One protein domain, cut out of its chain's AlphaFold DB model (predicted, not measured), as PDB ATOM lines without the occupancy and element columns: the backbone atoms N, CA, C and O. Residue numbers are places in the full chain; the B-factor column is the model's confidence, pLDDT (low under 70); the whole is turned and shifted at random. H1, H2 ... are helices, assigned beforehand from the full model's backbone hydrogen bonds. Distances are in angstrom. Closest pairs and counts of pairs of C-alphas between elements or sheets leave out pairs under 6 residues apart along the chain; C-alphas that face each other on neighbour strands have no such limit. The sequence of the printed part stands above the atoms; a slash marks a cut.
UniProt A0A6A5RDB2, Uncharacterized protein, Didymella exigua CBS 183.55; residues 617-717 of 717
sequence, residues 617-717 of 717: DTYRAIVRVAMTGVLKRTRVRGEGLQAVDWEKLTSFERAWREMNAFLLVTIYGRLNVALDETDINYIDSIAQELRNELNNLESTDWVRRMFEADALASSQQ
ATOM      1  N   ASP A 617     -22.708  -0.326   5.158       84.38
ATOM      2  CA  ASP A 617     -24.014   0.058   5.711       84.38
ATOM      3  C   ASP A 617     -24.219   1.572   5.638       84.38
ATOM      4  O   ASP A 617     -25.317   2.049   5.342       84.38
ATOM      5  N   THR A 618     -23.144   2.334   5.856       86.75
ATOM      6  CA  THR A 618     -23.159   3.796   5.738       86.75
ATOM      7  C   THR A 618     -23.399   4.218   4.289       86.75
ATOM      8  O   THR A 618     -24.244   5.076   4.030       86.75
ATOM      9  N   TYR A 619     -22.718   3.582   3.331       84.25
ATOM     10  CA  TYR A 619     -22.929   3.824   1.906       84.25
ATOM     11  C   TYR A 619     -24.365   3.483   1.490       84.25
ATOM     12  O   TYR A 619     -25.054   4.326   0.915       84.25
ATOM     13  N   ARG A 620     -24.875   2.306   1.876       85.56
ATOM     14  CA  ARG A 620     -26.269   1.901   1.619       85.56
ATOM     15  C   ARG A 620     -27.272   2.879   2.222       85.56
ATOM     16  O   ARG A 620     -28.265   3.202   1.575       85.56
ATOM     17  N   ALA A 621     -27.022   3.382   3.430       85.06
ATOM     18  CA  ALA A 621     -27.877   4.385   4.056       85.06
ATOM     19  C   ALA A 621     -27.892   5.701   3.258       85.06
ATOM     20  O   ALA A 621     -28.968   6.246   3.008       85.06
ATOM     21  N   ILE A 622     -26.728   6.179   2.805       87.12
ATOM     22  CA  ILE A 622     -26.618   7.396   1.986       87.12
ATOM     23  C   ILE A 622     -27.345   7.216   0.649       87.12
ATOM     24  O   ILE A 622     -28.155   8.067   0.276       87.12
ATOM     25  N   VAL A 623     -27.112   6.100  -0.051       85.81
ATOM     26  CA  VAL A 623     -27.766   5.833  -1.340       85.81
ATOM     27  C   VAL A 623     -29.275   5.681  -1.163       85.81
ATOM     28  O   VAL A 623     -30.027   6.241  -1.954       85.81
ATOM     29  N   ARG A 624     -29.745   5.024  -0.094       87.44
ATOM     30  CA  ARG A 624     -31.180   4.922   0.218       87.44
ATOM     31  C   ARG A 624     -31.820   6.300   0.409       87.44
ATOM     32  O   ARG A 624     -32.889   6.564  -0.140       87.44
ATOM     33  N   VAL A 625     -31.178   7.203   1.150       90.44
ATOM     34  CA  VAL A 625     -31.680   8.579   1.333       90.44
ATOM     35  C   VAL A 625     -31.684   9.345   0.005       90.44
ATOM     36  O   VAL A 625     -32.657  10.030  -0.313       90.44
ATOM     37  N   ALA A 626     -30.635   9.204  -0.807       88.44
ATOM     38  CA  ALA A 626     -30.566   9.847  -2.114       88.44
ATOM     39  C   ALA A 626     -31.652   9.321  -3.071       88.44
ATOM     40  O   ALA A 626     -32.376  10.119  -3.670       88.44
ATOM     41  N   MET A 627     -31.814   7.999  -3.172       88.62
ATOM     42  CA  MET A 627     -32.809   7.365  -4.036       88.62
ATOM     43  C   MET A 627     -34.236   7.683  -3.603       88.62
ATOM     44  O   MET A 627     -35.034   8.075  -4.445       88.62
ATOM     45  N   THR A 628     -34.558   7.624  -2.309       89.81
ATOM     46  CA  THR A 628     -35.889   8.042  -1.823       89.81
ATOM     47  C   THR A 628     -36.173   9.514  -2.143       89.81
ATOM     48  O   THR A 628     -37.293   9.864  -2.517       89.81
ATOM     49  N   GLY A 629     -35.162  10.388  -2.081       91.56
ATOM     50  CA  GLY A 629     -35.277  11.781  -2.520       91.56
ATOM     51  C   GLY A 629     -35.479  11.950  -4.033       91.56
ATOM     52  O   GLY A 629     -36.138  12.898  -4.466       91.56
ATOM     53  N   VAL A 630     -34.927  11.056  -4.856       91.06
ATOM     54  CA  VAL A 630     -35.189  11.014  -6.305       91.06
ATOM     55  C   VAL A 630     -36.602  10.498  -6.575       91.06
ATOM     56  O   VAL A 630     -37.348  11.189  -7.263       91.06
ATOM     57  N   LEU A 631     -37.007   9.384  -5.958       93.19
ATOM     58  CA  LEU A 631     -38.338   8.787  -6.119       93.19
ATOM     59  C   LEU A 631     -39.459   9.745  -5.708       93.19
ATOM     60  O   LEU A 631     -40.452   9.888  -6.413       93.19
ATOM     61  N   LYS A 632     -39.283  10.492  -4.613       94.31
ATOM     62  CA  LYS A 632     -40.244  11.540  -4.232       94.31
ATOM     63  C   LYS A 632     -40.378  12.621  -5.305       94.31
ATOM     64  O   LYS A 632     -41.488  13.045  -5.605       94.31
ATOM     65  N   ARG A 633     -39.266  13.059  -5.907       94.31
ATOM     66  CA  ARG A 633     -39.294  14.063  -6.985       94.31
ATOM     67  C   ARG A 633     -39.944  13.518  -8.253       94.31
ATOM     68  O   ARG A 633     -40.706  14.246  -8.885       94.31
ATOM     69  N   THR A 634     -39.680  12.263  -8.616       94.62
ATOM     70  CA  THR A 634     -40.299  11.637  -9.793       94.62
ATOM     71  C   THR A 634     -41.785  11.364  -9.581       94.62
ATOM     72  O   THR A 634     -42.547  11.562 -10.521       94.62
ATOM     73  N   ARG A 635     -42.233  11.045  -8.358       95.31
ATOM     74  CA  ARG A 635     -43.668  10.953  -8.026       95.31
ATOM     75  C   ARG A 635     -44.376  12.295  -8.146       95.31
ATOM     76  O   ARG A 635     -45.394  12.374  -8.818       95.31
ATOM     77  N   VAL A 636     -43.795  13.366  -7.601       95.50
ATOM     78  CA  VAL A 636     -44.344  14.726  -7.765       95.50
ATOM     79  C   VAL A 636     -44.405  15.124  -9.248       95.50
ATOM     80  O   VAL A 636     -45.374  15.741  -9.680       95.50
ATOM     81  N   ARG A 637     -43.409  14.734 -10.061       94.25
ATOM     82  CA  ARG A 637     -43.477  14.895 -11.527       94.25
ATOM     83  C   ARG A 637     -44.613  14.056 -12.124       94.25
ATOM     84  O   ARG A 637     -45.362  14.577 -12.939       94.25
ATOM     85  N   GLY A 638     -44.751  12.799 -11.704       95.38
ATOM     86  CA  GLY A 638     -45.798  11.872 -12.141       95.38
ATOM     87  C   GLY A 638     -47.216  12.371 -11.868       95.38
ATOM     88  O   GLY A 638     -48.092  12.196 -12.709       95.38
ATOM     89  N   GLU A 639     -47.434  13.072 -10.754       95.25
ATOM     90  CA  GLU A 639     -48.713  13.727 -10.445       95.25
ATOM     91  C   GLU A 639     -49.057  14.867 -11.412       95.25
ATOM     92  O   GLU A 639     -50.236  15.121 -11.660       95.25
ATOM     93  N   GLY A 640     -48.042  15.544 -11.958       95.94
ATOM     94  CA  GLY A 640     -48.204  16.615 -12.941       95.94
ATOM     95  C   GLY A 640     -48.345  16.132 -14.387       95.94
ATOM     96  O   GLY A 640     -48.693  16.929 -15.258       95.94
ATOM     97  N   LEU A 641     -48.072  14.854 -14.662       96.81
ATOM     98  CA  LEU A 641     -48.203  14.276 -15.996       96.81
ATOM     99  C   LEU A 641     -49.663  13.908 -16.291       96.81
ATOM    100  O   LEU A 641     -50.428  13.505 -15.413       96.81
ATOM    101  N   GLN A 642     -50.062  14.056 -17.555       97.62
ATOM    102  CA  GLN A 642     -51.430  13.777 -17.984       97.62
ATOM    103  C   GLN A 642     -51.752  12.288 -17.810       97.62
ATOM    104  O   GLN A 642     -50.955  11.425 -18.181       97.62
ATOM    105  N   ALA A 643     -52.936  11.982 -17.276       97.56
ATOM    106  CA  ALA A 643     -53.423  10.613 -17.237       97.56
ATOM    107  C   ALA A 643     -53.802  10.158 -18.655       97.56
ATOM    108  O   ALA A 643     -54.612  10.810 -19.321       97.56
ATOM    109  N   VAL A 644     -53.215   9.056 -19.120       97.75
ATOM    110  CA  VAL A 644     -53.568   8.443 -20.405       97.75
ATOM    111  C   VAL A 644     -54.697   7.454 -20.186       97.75
ATOM    112  O   VAL A 644     -54.652   6.614 -19.290       97.75
ATOM    113  N   ASP A 645     -55.715   7.572 -21.027       97.69
ATOM    114  CA  ASP A 645     -56.845   6.659 -21.053       97.69
ATOM    115  C   ASP A 645     -56.396   5.269 -21.529       97.69
ATOM    116  O   ASP A 645     -55.819   5.131 -22.611       97.69
ATOM    117  N   TRP A 646     -56.640   4.244 -20.711       96.00
ATOM    118  CA  TRP A 646     -56.121   2.889 -20.932       96.00
ATOM    119  C   TRP A 646     -56.652   2.269 -22.228       96.00
ATOM    120  O   TRP A 646     -55.954   1.503 -22.892       96.00
ATOM    121  N   GLU A 647     -57.868   2.643 -22.626       96.81
ATOM    122  CA  GLU A 647     -58.516   2.147 -23.843       96.81
ATOM    123  C   GLU A 647     -57.892   2.716 -25.123       96.81
ATOM    124  O   GLU A 647     -57.944   2.076 -26.175       96.81
ATOM    125  N   LYS A 648     -57.267   3.897 -25.035       97.12
ATOM    126  CA  LYS A 648     -56.620   4.563 -26.176       97.12
ATOM    127  C   LYS A 648     -55.212   4.048 -26.444       97.12
ATOM    128  O   LYS A 648     -54.683   4.293 -27.525       97.12
ATOM    129  N   LEU A 649     -54.616   3.351 -25.479       97.38
ATOM    130  CA  LEU A 649     -53.306   2.737 -25.634       97.38
ATOM    131  C   LEU A 649     -53.384   1.531 -26.567       97.38
ATOM    132  O   LEU A 649     -54.331   0.725 -26.531       97.38
ATOM    133  N   THR A 650     -52.337   1.378 -27.371       97.56
ATOM    134  CA  THR A 650     -52.154   0.184 -28.198       97.56
ATOM    135  C   THR A 650     -52.063  -1.064 -27.311       97.56
ATOM    136  O   THR A 650     -51.704  -0.994 -26.133       97.56
ATOM    137  N   SER A 651     -52.408  -2.236 -27.852       97.44
ATOM    138  CA  SER A 651     -52.303  -3.502 -27.106       97.44
ATOM    139  C   SER A 651     -50.873  -3.772 -26.630       97.44
ATOM    140  O   SER A 651     -50.682  -4.268 -25.523       97.44
ATOM    141  N   PHE A 652     -49.879  -3.391 -27.437       96.81
ATOM    142  CA  PHE A 652     -48.466  -3.473 -27.084       96.81
ATOM    143  C   PHE A 652     -48.122  -2.592 -25.877       96.81
ATOM    144  O   PHE A 652     -47.546  -3.085 -24.911       96.81
ATOM    145  N   GLU A 653     -48.519  -1.317 -25.885       96.94
ATOM    146  CA  GLU A 653     -48.253  -0.407 -24.762       96.94
ATOM    147  C   GLU A 653     -48.936  -0.868 -23.474       96.94
ATOM    148  O   GLU A 653     -48.352  -0.740 -22.399       96.94
ATOM    149  N   ARG A 654     -50.146  -1.433 -23.564       97.69
ATOM    150  CA  ARG A 654     -50.828  -2.016 -22.400       97.69
ATOM    151  C   ARG A 654     -50.039  -3.179 -21.811       97.69
ATOM    152  O   ARG A 654     -49.728  -3.140 -20.625       97.69
ATOM    153  N   ALA A 655     -49.637  -4.144 -22.638       97.25
ATOM    154  CA  ALA A 655     -48.826  -5.275 -22.191       97.25
ATOM    155  C   ALA A 655     -47.474  -4.820 -21.612       97.25
ATOM    156  O   ALA A 655     -47.036  -5.316 -20.576       97.25
ATOM    157  N   TRP A 656     -46.826  -3.829 -22.235       97.31
ATOM    158  CA  TRP A 656     -45.576  -3.260 -21.734       97.31
ATOM    159  C   TRP A 656     -45.759  -2.571 -20.374       97.31
ATOM    160  O   TRP A 656     -44.946  -2.771 -19.469       97.31
ATOM    161  N   ARG A 657     -46.837  -1.797 -20.192       97.50
ATOM    162  CA  ARG A 657     -47.145  -1.151 -18.907       97.50
ATOM    163  C   ARG A 657     -47.532  -2.157 -17.833       97.50
ATOM    164  O   ARG A 657     -47.164  -1.941 -16.688       97.50
ATOM    165  N   GLU A 658     -48.228  -3.237 -18.175       96.56
ATOM    166  CA  GLU A 658     -48.526  -4.334 -17.247       96.56
ATOM    167  C   GLU A 658     -47.239  -5.035 -16.798       96.56
ATOM    168  O   GLU A 658     -47.007  -5.207 -15.601       96.56
ATOM    169  N   MET A 659     -46.345  -5.340 -17.741       96.31
ATOM    170  CA  MET A 659     -45.046  -5.954 -17.457       96.31
ATOM    171  C   MET A 659     -44.137  -5.057 -16.597       96.31
ATOM    172  O   MET A 659     -43.337  -5.561 -15.809       96.31
ATOM    173  N   ASN A 660     -44.269  -3.733 -16.724       96.75
ATOM    174  CA  ASN A 660     -43.499  -2.735 -15.973       96.75
ATOM    175  C   ASN A 660     -44.328  -2.015 -14.893       96.75
ATOM    176  O   ASN A 660     -43.919  -0.959 -14.397       96.75
ATOM    177  N   ALA A 661     -45.478  -2.575 -14.501       96.00
ATOM    178  CA  ALA A 661     -46.449  -1.896 -13.642       96.00
ATOM    179  C   ALA A 661     -45.840  -1.466 -12.308       96.00
ATOM    180  O   ALA A 661     -46.020  -0.339 -11.848       96.00
ATOM    181  N   PHE A 662     -45.038  -2.358 -11.734       94.81
ATOM    182  CA  PHE A 662     -44.319  -2.125 -10.495       94.81
ATOM    183  C   PHE A 662     -43.370  -0.916 -10.573       94.81
ATOM    184  O   PHE A 662     -43.365  -0.068  -9.679       94.81
ATOM    185  N   LEU A 663     -42.597  -0.789 -11.656       95.31
ATOM    186  CA  LEU A 663     -41.656   0.320 -11.832       95.31
ATOM    187  C   LEU A 663     -42.384   1.639 -12.066       95.31
ATOM    188  O   LEU A 663     -42.017   2.651 -11.473       95.31
ATOM    189  N   LEU A 664     -43.451   1.619 -12.865       96.56
ATOM    190  CA  LEU A 664     -44.278   2.795 -13.130       96.56
ATOM    191  C   LEU A 664     -44.902   3.350 -11.849       96.56
ATOM    192  O   LEU A 664     -44.758   4.538 -11.553       96.56
ATOM    193  N   VAL A 665     -45.525   2.483 -11.048       96.06
ATOM    194  CA  VAL A 665     -46.106   2.873  -9.757       96.06
ATOM    195  C   VAL A 665     -45.018   3.353  -8.800       96.06
ATOM    196  O   VAL A 665     -45.195   4.368  -8.134       96.06
ATOM    197  N   THR A 666     -43.852   2.710  -8.766       94.06
ATOM    198  CA  THR A 666     -42.810   3.128  -7.821       94.06
ATOM    199  C   THR A 666     -42.178   4.470  -8.196       94.06
ATOM    200  O   THR A 666     -41.967   5.307  -7.313       94.06
ATOM    201  N   ILE A 667     -41.892   4.696  -9.482       95.62
ATOM    202  CA  ILE A 667     -41.203   5.896  -9.980       95.62
ATOM    203  C   ILE A 667     -42.165   7.082 -10.077       95.62
ATOM    204  O   ILE A 667     -41.829   8.172  -9.610       95.62
ATOM    205  N   TYR A 668     -43.352   6.883 -10.653       96.69
ATOM    206  CA  TYR A 668     -44.308   7.957 -10.945       96.69
ATOM    207  C   TYR A 668     -45.522   7.981 -10.013       96.69
ATOM    208  O   TYR A 668     -46.278   8.948 -10.032       96.69
ATOM    209  N   GLY A 669     -45.731   6.948  -9.196       95.81
ATOM    210  CA  GLY A 669     -46.880   6.845  -8.290       95.81
ATOM    211  C   GLY A 669     -48.162   6.341  -8.956       95.81
ATOM    212  O   GLY A 669     -49.138   6.082  -8.263       95.81
ATOM    213  N   ARG A 670     -48.201   6.215 -10.291       95.75
ATOM    214  CA  ARG A 670     -49.398   5.828 -11.058       95.75
ATOM    215  C   ARG A 670     -49.015   5.023 -12.299       95.75
ATOM    216  O   ARG A 670     -47.974   5.260 -12.901       95.75
ATOM    217  N   LEU A 671     -49.897   4.113 -12.715       96.88
ATOM    218  CA  LEU A 671     -49.713   3.282 -13.914       96.88
ATOM    219  C   LEU A 671     -50.043   4.035 -15.219       96.88
ATOM    220  O   LEU A 671     -49.395   3.852 -16.250       96.88
ATOM    221  N   ASN A 672     -51.041   4.921 -15.166       96.62
ATOM    222  CA  ASN A 672     -51.679   5.525 -16.342       96.62
ATOM    223  C   ASN A 672     -51.070   6.885 -16.701       96.62
ATOM    224  O   ASN A 672     -51.787   7.838 -16.982       96.62
ATOM    225  N   VAL A 673     -49.749   7.015 -16.631       97.44
ATOM    226  CA  VAL A 673     -49.041   8.287 -16.849       97.44
ATOM    227  C   VAL A 673     -48.681   8.461 -18.327       97.44
ATOM    228  O   VAL A 673     -48.242   7.499 -18.951       97.44
ATOM    229  N   ALA A 674     -48.848   9.649 -18.910       97.31
ATOM    230  CA  ALA A 674     -48.323   9.953 -20.244       97.31
ATOM    231  C   ALA A 674     -46.794   9.961 -20.200       97.31
ATOM    232  O   ALA A 674     -46.209  10.788 -19.505       97.31
ATOM    233  N   LEU A 675     -46.173   9.023 -20.912       97.06
ATOM    234  CA  LEU A 675     -44.721   8.867 -20.973       97.06
ATOM    235  C   LEU A 675     -44.257   9.305 -22.354       97.06
ATOM    236  O   LEU A 675     -44.889   8.952 -23.353       97.06
ATOM    237  N   ASP A 676     -43.171  10.064 -22.399       96.56
ATOM    238  CA  ASP A 676     -42.450  10.289 -23.643       96.56
ATOM    239  C   ASP A 676     -41.514   9.103 -23.948       96.56
ATOM    240  O   ASP A 676     -41.321   8.196 -23.135       96.56
ATOM    241  N   GLU A 677     -40.926   9.093 -25.143       96.44
ATOM    242  CA  GLU A 677     -39.983   8.048 -25.559       96.44
ATOM    243  C   GLU A 677     -38.760   7.965 -24.625       96.44
ATOM    244  O   GLU A 677     -38.197   6.891 -24.416       96.44
ATOM    245  N   THR A 678     -38.368   9.083 -24.003       95.38
ATOM    246  CA  THR A 678     -37.226   9.113 -23.081       95.38
ATOM    247  C   THR A 678     -37.543   8.448 -21.747       95.38
ATOM    248  O   THR A 678     -36.722   7.686 -21.235       95.38
ATOM    249  N   ASP A 679     -38.745   8.666 -21.217       95.62
ATOM    250  CA  ASP A 679     -39.237   8.049 -19.996       95.62
ATOM    251  C   ASP A 679     -39.429   6.533 -20.212       95.62
ATOM    252  O   ASP A 679     -39.095   5.751 -19.321       95.62
ATOM    253  N   ILE A 680     -39.893   6.105 -21.398       96.38
ATOM    254  CA  ILE A 680     -39.996   4.681 -21.777       96.38
ATOM    255  C   ILE A 680     -38.608   4.027 -21.802       96.38
ATOM    256  O   ILE A 680     -38.389   3.051 -21.085       96.38
ATOM    257  N   ASN A 681     -37.650   4.604 -22.536       94.62
ATOM    258  CA  ASN A 681     -36.277   4.087 -22.616       94.62
ATOM    259  C   ASN A 681     -35.596   4.025 -21.239       94.62
ATOM    260  O   ASN A 681     -34.831   3.102 -20.946       94.62
ATOM    261  N   TYR A 682     -35.882   4.998 -20.373       94.12
ATOM    262  CA  TYR A 682     -35.381   5.022 -19.004       94.12
ATOM    263  C   TYR A 682     -35.958   3.879 -18.156       94.12
ATOM    264  O   TYR A 682     -35.209   3.198 -17.454       94.12
ATOM    265  N   ILE A 683     -37.271   3.633 -18.239       96.00
ATOM    266  CA  ILE A 683     -37.910   2.509 -17.540       96.00
ATOM    267  C   ILE A 683     -37.377   1.180 -18.065       96.00
ATOM    268  O   ILE A 683     -37.064   0.312 -17.254       96.00
ATOM    269  N   ASP A 684     -37.221   1.031 -19.380       95.75
ATOM    270  CA  ASP A 684     -36.682  -0.192 -19.980       95.75
ATOM    271  C   ASP A 684     -35.240  -0.452 -19.548       95.75
ATOM    272  O   ASP A 684     -34.901  -1.587 -19.219       95.75
ATOM    273  N   SER A 685     -34.413   0.592 -19.443       92.75
ATOM    274  CA  SER A 685     -33.044   0.471 -18.924       92.75
ATOM    275  C   SER A 685     -33.037  -0.032 -17.474       92.75
ATOM    276  O   SER A 685     -32.278  -0.937 -17.130       92.75
ATOM    277  N   ILE A 686     -33.922   0.500 -16.621       91.12
ATOM    278  CA  ILE A 686     -34.065   0.036 -15.231       91.12
ATOM    279  C   ILE A 686     -34.597  -1.398 -15.185       91.12
ATOM    280  O   ILE A 686     -34.101  -2.217 -14.414       91.12
ATOM    281  N   ALA A 687     -35.607  -1.712 -15.994       93.06
ATOM    282  CA  ALA A 687     -36.197  -3.040 -16.056       93.06
ATOM    283  C   ALA A 687     -35.173  -4.078 -16.523       93.06
ATOM    284  O   ALA A 687     -35.114  -5.173 -15.965       93.06
ATOM    285  N   GLN A 688     -34.349  -3.732 -17.513       91.56
ATOM    286  CA  GLN A 688     -33.281  -4.581 -18.017       91.56
ATOM    287  C   GLN A 688     -32.227  -4.836 -16.942       91.56
ATOM    288  O   GLN A 688     -31.879  -5.994 -16.723       91.56
ATOM    289  N   GLU A 689     -31.780  -3.807 -16.222       86.31
ATOM    290  CA  GLU A 689     -30.815  -4.003 -15.135       86.31
ATOM    291  C   GLU A 689     -31.393  -4.849 -13.999       86.31
ATOM    292  O   GLU A 689     -30.794  -5.846 -13.597       86.31
ATOM    293  N   LEU A 690     -32.624  -4.570 -13.567       86.06
ATOM    294  CA  LEU A 690     -33.282  -5.364 -12.526       86.06
ATOM    295  C   LEU A 690     -33.519  -6.825 -12.933       86.06
ATOM    296  O   LEU A 690     -33.588  -7.694 -12.057       86.06
ATOM    297  N   ARG A 691     -33.661  -7.107 -14.236       85.38
ATOM    298  CA  ARG A 691     -33.751  -8.471 -14.785       85.38
ATOM    299  C   ARG A 691     -32.385  -9.137 -14.874       85.38
ATOM    300  O   ARG A 691     -32.262 -10.291 -14.475       85.38
ATOM    301  N   ASN A 692     -31.366  -8.428 -15.352       82.50
ATOM    302  CA  ASN A 692     -30.000  -8.942 -15.444       82.50
ATOM    303  C   ASN A 692     -29.455  -9.318 -14.057       82.50
ATOM    304  O   ASN A 692     -28.774 -10.333 -13.902       82.50
ATOM    305  N   GLU A 693     -29.823  -8.551 -13.033       73.69
ATOM    306  CA  GLU A 693     -29.422  -8.763 -11.644       73.69
ATOM    307  C   GLU A 693     -30.042 -10.002 -10.980       73.69
ATOM    308  O   GLU A 693     -29.479 -10.497 -10.004       73.69
ATOM    309  N   LEU A 694     -31.129 -10.583 -11.512       66.75
ATOM    310  CA  LEU A 694     -31.589 -11.905 -11.047       66.75
ATOM    311  C   LEU A 694     -30.531 -12.994 -11.252       66.75
ATOM    312  O   LEU A 694     -30.578 -14.008 -10.566       66.75
ATOM    313  N   ASN A 695     -29.555 -12.778 -12.134       71.31
ATOM    314  CA  ASN A 695     -28.439 -13.701 -12.307       71.31
ATOM    315  C   ASN A 695     -27.277 -13.419 -11.334       71.31
ATOM    316  O   ASN A 695     -26.346 -14.218 -11.255       71.31
ATOM    317  N   ASN A 696     -27.319 -12.309 -10.585       70.62
ATOM    318  CA  ASN A 696     -26.237 -11.827  -9.720       70.62
ATOM    319  C   ASN A 696     -26.779 -11.407  -8.331       70.62
ATOM    320  O   ASN A 696     -26.589 -10.277  -7.877       70.62
ATOM    321  N   LEU A 697     -27.487 -12.339  -7.674       57.31
ATOM    322  CA  LEU A 697     -28.407 -12.126  -6.539       57.31
ATOM    323  C   LEU A 697     -27.895 -11.306  -5.337       57.31
ATOM    324  O   LEU A 697     -28.716 -10.826  -4.563       57.31
ATOM    325  N   GLU A 698     -26.591 -11.159  -5.100       67.12
ATOM    326  CA  GLU A 698     -26.117 -10.624  -3.811       67.12
ATOM    327  C   GLU A 698     -25.913  -9.100  -3.773       67.12
ATOM    328  O   GLU A 698     -26.006  -8.500  -2.697       67.12
ATOM    329  N   SER A 699     -25.649  -8.434  -4.904       61.69
ATOM    330  CA  SER A 699     -25.177  -7.036  -4.864       61.69
ATOM    331  C   SER A 699     -26.295  -5.986  -4.833       61.69
ATOM    332  O   SER A 699     -26.071  -4.875  -4.344       61.69
ATOM    333  N   THR A 700     -27.489  -6.301  -5.334       65.50
ATOM    334  CA  THR A 700     -28.525  -5.289  -5.625       65.50
ATOM    335  C   THR A 700     -29.918  -5.637  -5.112       65.50
ATOM    336  O   THR A 700     -30.837  -4.824  -5.208       65.50
ATOM    337  N   ASP A 701     -30.072  -6.778  -4.441       74.62
ATOM    338  CA  ASP A 701     -31.346  -7.219  -3.863       74.62
ATOM    339  C   ASP A 701     -31.937  -6.181  -2.883       74.62
ATOM    340  O   ASP A 701     -33.147  -6.034  -2.732       74.62
ATOM    341  N   TRP A 702     -31.080  -5.364  -2.257       71.00
ATOM    342  CA  TRP A 702     -31.507  -4.265  -1.389       71.00
ATOM    343  C   TRP A 702     -32.145  -3.092  -2.151       71.00
ATOM    344  O   TRP A 702     -33.007  -2.416  -1.586       71.00
ATOM    345  N   VAL A 703     -31.741  -2.848  -3.403       74.19
ATOM    346  CA  VAL A 703     -32.341  -1.831  -4.277       74.19
ATOM    347  C   VAL A 703     -33.740  -2.293  -4.653       74.19
ATOM    348  O   VAL A 703     -34.693  -1.555  -4.415       74.19
ATOM    349  N   ARG A 704     -33.893  -3.545  -5.104       75.31
ATOM    350  CA  ARG A 704     -35.207  -4.149  -5.370       75.31
ATOM    351  C   ARG A 704     -36.134  -4.045  -4.157       75.31
ATOM    352  O   ARG A 704     -37.216  -3.482  -4.280       75.31
ATOM    353  N   ARG A 705     -35.684  -4.476  -2.972       75.75
ATOM    354  CA  ARG A 705     -36.481  -4.372  -1.732       75.75
ATOM    355  C   ARG A 705     -36.851  -2.934  -1.378       75.75
ATOM    356  O   ARG A 705     -37.898  -2.704  -0.782       75.75
ATOM    357  N   MET A 706     -36.006  -1.962  -1.717       74.50
ATOM    358  CA  MET A 706     -36.324  -0.551  -1.520       74.50
ATOM    359  C   MET A 706     -37.441  -0.099  -2.467       74.50
ATOM    360  O   MET A 706     -38.351   0.583  -2.006       74.50
ATOM    361  N   PHE A 707     -37.416  -0.503  -3.742       76.12
ATOM    362  CA  PHE A 707     -38.536  -0.259  -4.657       76.12
ATOM    363  C   PHE A 707     -39.814  -0.972  -4.172       76.12
ATOM    364  O   PHE A 707     -40.887  -0.378  -4.195       76.12
ATOM    365  N   GLU A 708     -39.707  -2.204  -3.663       78.19
ATOM    366  CA  GLU A 708     -40.864  -3.000  -3.216       78.19
ATOM    367  C   GLU A 708     -41.522  -2.423  -1.968       78.19
ATOM    368  O   GLU A 708     -42.745  -2.294  -1.915       78.19
ATOM    369  N   ALA A 709     -40.717  -2.018  -0.985       74.19
ATOM    370  CA  ALA A 709     -41.215  -1.377   0.225       74.19
ATOM    371  C   ALA A 709     -41.968  -0.076  -0.092       74.19
ATOM    372  O   ALA A 709     -43.013   0.195   0.498       74.19
ATOM    373  N   ASP A 710     -41.467   0.709  -1.048       72.25
ATOM    374  CA  ASP A 710     -42.092   1.970  -1.447       72.25
ATOM    375  C   ASP A 710     -43.360   1.752  -2.292       72.25
ATOM    376  O   ASP A 710     -44.332   2.500  -2.154       72.25
ATOM    377  N   ALA A 711     -43.388   0.710  -3.131       73.25
ATOM    378  CA  ALA A 711     -44.580   0.309  -3.878       73.25
ATOM    379  C   ALA A 711     -45.705  -0.160  -2.943       73.25
ATOM    380  O   ALA A 711     -46.848   0.267  -3.103       73.25
ATOM    381  N   LEU A 712     -45.378  -0.977  -1.933       79.44
ATOM    382  CA  LEU A 712     -46.329  -1.434  -0.913       79.44
ATOM    383  C   LEU A 712     -46.853  -0.280  -0.053       79.44
ATOM    384  O   LEU A 712     -48.033  -0.249   0.283       79.44
ATOM    385  N   ALA A 713     -45.999   0.689   0.284       76.00
ATOM    386  CA  ALA A 713     -46.435   1.887   0.999       76.00
ATOM    387  C   ALA A 713     -47.389   2.750   0.154       76.00
ATOM    388  O   ALA A 713     -48.280   3.395   0.700       76.00
ATOM    389  N   SER A 714     -47.209   2.750  -1.170       72.75
ATOM    390  CA  SER A 714     -48.043   3.521  -2.094       72.75
ATOM    391  C   SER A 714     -49.375   2.833  -2.408       72.75
ATOM    392  O   SER A 714     -50.340   3.527  -2.681       72.75
ATOM    393  N   SER A 715     -49.458   1.496  -2.359       72.44
ATOM    394  CA  SER A 715     -50.714   0.766  -2.607       72.44
ATOM    395  C   SER A 715     -51.687   0.772  -1.424       72.44
ATOM    396  O   SER A 715     -52.853   0.425  -1.596       72.44
ATOM    397  N   GLN A 716     -51.219   1.135  -0.226       74.75
ATOM    398  CA  GLN A 716     -52.061   1.303   0.965       74.75
ATOM    399  C   GLN A 716     -52.732   2.684   1.054       74.75
ATOM    400  O   GLN A 716     -53.584   2.877   1.923       74.75
ATOM    401  N   GLN A 717     -52.340   3.632   0.198       62.19
ATOM    402  CA  GLN A 717     -52.959   4.954   0.060       62.19
ATOM    403  C   GLN A 717     -53.944   4.950  -1.103       62.19
ATOM    404  O   GLN A 717     -55.002   5.602  -0.951       62.19
TER     405      GLN A 717
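This is residues 617 to 717 of the 717 residues of an uncharacterized protein of Didymella exigua CBS 183.55 (UniProt A0A6A5RDB2). A short helix, H3, sits in the middle of a loose-edged cluster of helices: the long H1 crosses one end of it, and H4 and H5 make a V with H3 in its opening. H2 lies beyond the other end of H3, at one end of the long axis. The printed part has 101 residues with five named helices, H1 to H5 in order, and no named strand; the class is all helix. It is compact, with a radius of gyration of the C-alphas of 14.2 A, yet elongated, spanning 46 by 29 by 26 A.

H1, residues 617 to 640, begins at C-alpha 617 (-24.014, 0.058, 5.711) and is 34.7 A long. H2 is residues 651 to 659, 12.3 A, and H3 residues 661 to 668, 10.4 A. H4, residues 677 to 695, is 28.0 A long. H5, residues 701 to 715, is 21.0 A long and ends at C-alpha 715 (-50.714, 0.766, -2.607).

H3 is the hub. H1 touches it with residues 631 to 639 alone, about perpendicular at 87 degrees; the closest C-alphas, of Arg 635 and Tyr 668, are 4.2 A apart. H5 touches H3 about perpendicular at 81 degrees, closest at the C-alphas of Thr 666 and Ala 711, 5.2 A. H4 and H3 only just touch, with 3 pairs of C-alphas within 8 A, closest Leu 663 and Ile 683 at 7.2 A. H1 and H4 are apart. Every O i to N i+4 pair is within hydrogen-bond range in H2, H3 and H5; in H1 it is 19 of 20 and in H4 13 of 15.

The two C-alphas farthest apart, of Thr 618 and Lys 648, are 46.2 A apart. The printed part has no cut and no long link. Residues 694 to 699 stand free. Residue 694, residues 697 to 700 and residue 717 have pLDDT under 70.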